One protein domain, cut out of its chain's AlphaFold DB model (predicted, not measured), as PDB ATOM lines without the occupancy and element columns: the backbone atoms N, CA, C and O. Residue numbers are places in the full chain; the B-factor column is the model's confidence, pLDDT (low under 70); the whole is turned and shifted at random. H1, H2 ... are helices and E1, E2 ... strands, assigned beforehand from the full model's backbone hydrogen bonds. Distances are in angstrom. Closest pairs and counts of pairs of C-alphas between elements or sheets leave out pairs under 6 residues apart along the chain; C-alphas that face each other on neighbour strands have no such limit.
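AT A GLANCE: This is residues 8 to 51 of the 272 residues of the protein "CRM domain-containing protein" of Aegilops tauschii subsp. strangulata (UniProt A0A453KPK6). A small two-stranded hairpin, E1 and E2, and one long helix, H1, make the two ends of an open V, joined by residues 20 to 26; residues 34 to 51 of H1 stick out free. The printed part has 44 residues, in the order E1, E2, H1, with an antiparallel sheet E1 - E2, class mixed. It is extended, with a radius of gyration of the C-alphas of 17.5 A, and flat, spanning 53 by 27 by 10 A.

HOW THE PARTS SIT: E1, residues 8 to 11, and E2, residues 16 to 19, form an antiparallel hairpin at 166 degrees, with a tight link. N 9 and O 17 are within hydrogen-bond range at 2.9 A, as are N 17 and O 10 at 2.9 A. E1 and H1, residues 27 to 51, are apart. In H1 every O i to N i+4 pair is within hydrogen-bond range.

IN THESE COORDINATES: E1 begins at C-alpha 8 (-39.441, -47.019, 59.379) and measures 7.6 A; E2 measures 10.1 A. H1 measures 36.2 A, ending at C-alpha 51 (-69.636, -36.894, 31.707).

THE WHOLE: The C-alphas farthest apart, Lys 13 and Ala 50, are 52.6 A apart. The printed part has no cut, and the link from E2 to H1 is short. Residues 20 to 25 have pLDDT under 70.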
ATOM      1  N   LEU A   8     -38.755 -46.271  58.325       79.69
ATOM      2  CA  LEU A   8     -39.441 -47.019  59.379       79.69
ATOM      3  C   LEU A   8     -40.963 -46.882  59.202       79.69
ATOM      4  O   LEU A   8     -41.474 -45.767  59.223       79.69
ATOM      5  N   VAL A   9     -41.682 -48.001  59.069       81.56
ATOM      6  CA  VAL A   9     -43.156 -48.002  58.947       81.56
ATOM      7  C   VAL A   9     -43.824 -48.235  60.288       81.56
ATOM      8  O   VAL A   9     -44.807 -47.585  60.622       81.56
ATOM      9  N   SER A  10     -43.314 -49.191  61.062       78.38
ATOM     10  CA  SER A  10     -43.911 -49.540  62.347       78.38
ATOM     11  C   SER A  10     -42.877 -50.148  63.282       78.38
ATOM     12  O   SER A  10     -42.000 -50.905  62.854       78.38
ATOM     13  N   ARG A  11     -42.988 -49.827  64.572       84.12
ATOM     14  CA  ARG A  11     -42.150 -50.382  65.636       84.12
ATOM     15  C   ARG A  11     -43.020 -50.795  66.820       84.12
ATOM     16  O   ARG A  11     -43.585 -49.942  67.492       84.12
ATOM     17  N   ASN A  12     -43.061 -52.096  67.094       83.56
ATOM     18  CA  ASN A  12     -43.696 -52.705  68.262       83.56
ATOM     19  C   ASN A  12     -42.659 -53.468  69.106       83.56
ATOM     20  O   ASN A  12     -41.514 -53.650  68.691       83.56
ATOM     21  N   LYS A  13     -43.053 -53.929  70.306       81.62
ATOM     22  CA  LYS A  13     -42.171 -54.686  71.223       81.62
ATOM     23  C   LYS A  13     -41.671 -56.011  70.624       81.62
ATOM     24  O   LYS A  13     -40.627 -56.506  71.034       81.62
ATOM     25  N   GLU A  14     -42.405 -56.559  69.657       71.25
ATOM     26  CA  GLU A  14     -42.137 -57.867  69.052       71.25
ATOM     27  C   GLU A  14     -41.556 -57.782  67.631       71.25
ATOM     28  O   GLU A  14     -40.917 -58.731  67.186       71.25
ATOM     29  N   TYR A  15     -41.732 -56.663  66.915       74.31
ATOM     30  CA  TYR A  15     -41.218 -56.510  65.549       74.31
ATOM     31  C   TYR A  15     -40.952 -55.051  65.157       74.31
ATOM     32  O   TYR A  15     -41.591 -54.115  65.641       74.31
ATOM     33  N   ILE A  16     -40.016 -54.875  64.221       85.69
ATOM     34  CA  ILE A  16     -39.692 -53.598  63.578       85.69
ATOM     35  C   ILE A  16     -39.835 -53.791  62.066       85.69
ATOM     36  O   ILE A  16     -39.178 -54.661  61.497       85.69
ATOM     37  N   ILE A  17     -40.698 -53.000  61.424       83.50
ATOM     38  CA  ILE A  17     -40.946 -53.046  59.978       83.50
ATOM     39  C   ILE A  17     -40.270 -51.840  59.328       83.50
ATOM     40  O   ILE A  17     -40.635 -50.692  59.593       83.50
ATOM     41  N   PHE A  18     -39.317 -52.116  58.440       77.50
ATOM     42  CA  PHE A  18     -38.721 -51.121  57.553       77.50
ATOM     43  C   PHE A  18     -39.284 -51.288  56.144       77.50
ATOM     44  O   PHE A  18     -39.248 -52.377  55.574       77.50
ATOM     45  N   TYR A  19     -39.765 -50.193  55.572       74.94
ATOM     46  CA  TYR A  19     -40.079 -50.080  54.160       74.94
ATOM     47  C   TYR A  19     -38.911 -49.422  53.446       74.94
ATOM     48  O   TYR A  19     -38.549 -48.279  53.705       74.94
ATOM     49  N   ARG A  20     -38.287 -50.166  52.543       66.75
ATOM     50  CA  ARG A  20     -37.058 -49.743  51.870       66.75
ATOM     51  C   ARG A  20     -37.278 -48.660  50.800       66.75
ATOM     52  O   ARG A  20     -36.314 -48.018  50.412       66.75
ATOM     53  N   GLY A  21     -38.523 -48.448  50.357       66.69
ATOM     54  CA  GLY A  21     -38.882 -47.582  49.225       66.69
ATOM     55  C   GLY A  21     -39.117 -48.360  47.921       66.69
ATOM     56  O   GLY A  21     -38.666 -49.497  47.777       66.69
ATOM     57  N   ASN A  22     -39.788 -47.731  46.947       63.00
ATOM     58  CA  ASN A  22     -40.052 -48.274  45.596       63.00
ATOM     59  C   ASN A  22     -38.801 -48.293  44.681       63.00
ATOM     60  O   ASN A  22     -38.888 -48.502  43.468       63.00
ATOM     61  N   ASP A  23     -37.613 -48.089  45.250       60.56
ATOM     62  CA  ASP A  23     -36.334 -48.024  44.535       60.56
ATOM     63  C   ASP A  23     -35.722 -49.390  44.205       60.56
ATOM     64  O   ASP A  23     -34.739 -49.466  43.476       60.56
ATOM     65  N   PHE A  24     -36.336 -50.479  44.678       63.41
ATOM     66  CA  PHE A  24     -35.946 -51.859  44.350       63.41
ATOM     67  C   PHE A  24     -36.626 -52.420  43.103       63.41
ATOM     68  O   PHE A  24     -36.299 -53.519  42.653       63.41
ATOM     69  N   VAL A  25     -37.567 -51.672  42.536       66.75
ATOM     70  CA  VAL A  25     -38.223 -52.039  41.289       66.75
ATOM     71  C   VAL A  25     -37.237 -51.792  40.149       66.75
ATOM     72  O   VAL A  25     -36.742 -50.676  39.985       66.75
ATOM     73  N   THR A  26     -36.934 -52.826  39.358       74.19
ATOM     74  CA  THR A  26     -36.032 -52.692  38.206       74.19
ATOM     75  C   THR A  26     -36.512 -51.567  37.279       74.19
ATOM     76  O   THR A  26     -37.724 -51.378  37.129       74.19
ATOM     77  N   PRO A  27     -35.606 -50.825  36.610       77.12
ATOM     78  CA  PRO A  27     -35.982 -49.670  35.789       77.12
ATOM     79  C   PRO A  27     -37.062 -49.990  34.747       77.12
ATOM     80  O   PRO A  27     -37.902 -49.151  34.441       77.12
ATOM     81  N   LYS A  28     -37.078 -51.232  34.249       80.88
ATOM     82  CA  LYS A  28     -38.088 -51.748  33.322       80.88
ATOM     83  C   LYS A  28     -39.484 -51.817  33.951       80.88
ATOM     84  O   LYS A  28     -40.435 -51.339  33.351       80.88
ATOM     85  N   VAL A  29     -39.608 -52.354  35.165       79.75
ATOM     86  CA  VAL A  29     -40.898 -52.459  35.868       79.75
ATOM     87  C   VAL A  29     -41.375 -51.082  36.345       79.75
ATOM     88  O   VAL A  29     -42.568 -50.803  36.304       79.75
ATOM     89  N   ARG A  30     -40.453 -50.179  36.708       80.44
ATOM     90  CA  ARG A  30     -40.790 -48.785  37.040       80.44
ATOM     91  C   ARG A  30     -41.420 -48.059  35.849       80.44
ATOM     92  O   ARG A  30     -42.433 -47.399  36.035       80.44
ATOM     93  N   LYS A  31     -40.846 -48.195  34.649       84.44
ATOM     94  CA  LYS A  31     -41.406 -47.600  33.423       84.44
ATOM     95  C   LYS A  31     -42.820 -48.109  33.147       84.44
ATOM     96  O   LYS A  31     -43.717 -47.294  33.002       84.44
ATOM     97  N   VAL A  32     -43.029 -49.425  33.229       87.38
ATOM     98  CA  VAL A  32     -44.357 -50.038  33.043       87.38
ATOM     99  C   VAL A  32     -45.380 -49.512  34.057       87.38
ATOM    100  O   VAL A  32     -46.518 -49.245  33.695       87.38
ATOM    101  N   LEU A  33     -44.996 -49.333  35.325       83.62
ATOM    102  CA  LEU A  33     -45.894 -48.781  36.348       83.62
ATOM    103  C   LEU A  33     -46.257 -47.315  36.085       83.62
ATOM    104  O   LEU A  33     -47.409 -46.935  36.273       83.62
ATOM    105  N   VAL A  34     -45.292 -46.503  35.644       87.69
ATOM    106  CA  VAL A  34     -45.533 -45.097  35.282       87.69
ATOM    107  C   VAL A  34     -46.432 -45.003  34.050       87.69
ATOM    108  O   VAL A  34     -47.380 -44.228  34.061       87.69
ATOM    109  N   GLU A  35     -46.188 -45.828  33.030       90.00
ATOM    110  CA  GLU A  35     -47.034 -45.924  31.832       90.00
ATOM    111  C   GLU A  35     -48.470 -46.328  32.205       90.00
ATOM    112  O   GLU A  35     -49.422 -45.660  31.813       90.00
ATOM    113  N   GLN A  36     -48.643 -47.356  33.040       89.88
ATOM    114  CA  GLN A  36     -49.958 -47.782  33.543       89.88
ATOM    115  C   GLN A  36     -50.675 -46.677  34.331       89.88
ATOM    116  O   GLN A  36     -51.877 -46.473  34.165       89.88
ATOM    117  N   GLN A  37     -49.947 -45.931  35.165       87.50
ATOM    118  CA  GLN A  37     -50.513 -44.813  35.915       87.50
ATOM    119  C   GLN A  37     -50.952 -43.671  34.989       87.50
ATOM    120  O   GLN A  37     -52.026 -43.108  35.188       87.50
ATOM    121  N   GLN A  38     -50.161 -43.351  33.961       90.81
ATOM    122  CA  GLN A  38     -50.528 -42.362  32.946       90.81
ATOM    123  C   GLN A  38     -51.769 -42.804  32.165       90.81
ATOM    124  O   GLN A  38     -52.695 -42.014  32.019       90.81
ATOM    125  N   HIS A  39     -51.838 -44.073  31.752       89.94
ATOM    126  CA  HIS A  39     -53.018 -44.622  31.082       89.94
ATOM    127  C   HIS A  39     -54.285 -44.517  31.937       89.94
ATOM    128  O   HIS A  39     -55.330 -44.137  31.411       89.94
ATOM    129  N   ALA A  40     -54.200 -44.797  33.241       87.94
ATOM    130  CA  ALA A  40     -55.334 -44.659  34.152       87.94
ATOM    131  C   ALA A  40     -55.812 -43.201  34.271       87.94
ATOM    132  O   ALA A  40     -57.012 -42.947  34.225       87.94
ATOM    133  N   ILE A  41     -54.881 -42.242  34.366       89.44
ATOM    134  CA  ILE A  41     -55.208 -40.807  34.416       89.44
ATOM    135  C   ILE A  41     -55.882 -40.368  33.113       89.44
ATOM    136  O   ILE A  41     -56.944 -39.757  33.151       89.44
ATOM    137  N   THR A  42     -55.324 -40.744  31.959       91.12
ATOM    138  CA  THR A  42     -55.907 -40.400  30.655       91.12
ATOM    139  C   THR A  42     -57.297 -41.013  30.470       91.12
ATOM    140  O   THR A  42     -58.188 -40.353  29.940       91.12
ATOM    141  N   GLN A  43     -57.518 -42.252  30.922       88.69
ATOM    142  CA  GLN A  43     -58.847 -42.875  30.902       88.69
ATOM    143  C   GLN A  43     -59.841 -42.119  31.789       88.69
ATOM    144  O   GLN A  43     -60.974 -41.888  31.375       88.69
ATOM    145  N   GLN A  44     -59.409 -41.694  32.976       84.06
ATOM    146  CA  GLN A  44     -60.248 -40.926  33.890       84.06
ATOM    147  C   GLN A  44     -60.603 -39.545  33.315       84.06
ATOM    148  O   GLN A  44     -61.756 -39.134  33.381       84.06
ATOM    149  N   GLU A  45     -59.651 -38.852  32.685       89.19
ATOM    150  CA  GLU A  45     -59.900 -37.578  31.994       89.19
ATOM    151  C   GLU A  45     -60.887 -37.739  30.829       89.19
ATOM    152  O   GLU A  45     -61.770 -36.903  30.640       89.19
ATOM    153  N   GLN A  46     -60.788 -38.834  30.069       87.94
ATOM    154  CA  GLN A  46     -61.742 -39.156  29.004       87.94
ATOM    155  C   GLN A  46     -63.148 -39.438  29.548       87.94
ATOM    156  O   GLN A  46     -64.128 -38.991  28.949       87.94
ATOM    157  N   GLU A  47     -63.262 -40.147  30.675       85.62
ATOM    158  CA  GLU A  47     -64.548 -40.406  31.328       85.62
ATOM    159  C   GLU A  47     -65.180 -39.109  31.859       85.62
ATOM    160  O   GLU A  47     -66.368 -38.872  31.641       85.62
ATOM    161  N   GLU A  48     -64.395 -38.230  32.487       80.69
ATOM    162  CA  GLU A  48     -64.872 -36.929  32.974       80.69
ATOM    163  C   GLU A  48     -65.301 -36.004  31.822       80.69
ATOM    164  O   GLU A  48     -66.365 -35.386  31.882       80.69
ATOM    165  N   LEU A  49     -64.552 -35.967  30.715       88.25
ATOM    166  CA  LEU A  49     -64.971 -35.245  29.507       88.25
ATOM    167  C   LEU A  49     -66.269 -35.815  28.918       88.25
ATOM    168  O   LEU A  49     -67.131 -35.054  28.471       88.25
ATOM    169  N   ALA A  50     -66.439 -37.140  28.930       84.69
ATOM    170  CA  ALA A  50     -67.675 -37.781  28.490       84.69
ATOM    171  C   ALA A  50     -68.854 -37.440  29.417       84.69
ATOM    172  O   ALA A  50     -69.957 -37.204  28.921       84.69
ATOM    173  N   ARG A  51     -68.629 -37.348  30.735       81.75
ATOM    174  CA  ARG A  51     -69.636 -36.894  31.707       81.75
ATOM    175  C   ARG A  51     -70.056 -35.452  31.470       81.75
ATOM    176  O   ARG A  51     -71.254 -35.195  31.435       81.75
TER     177      ARG A  51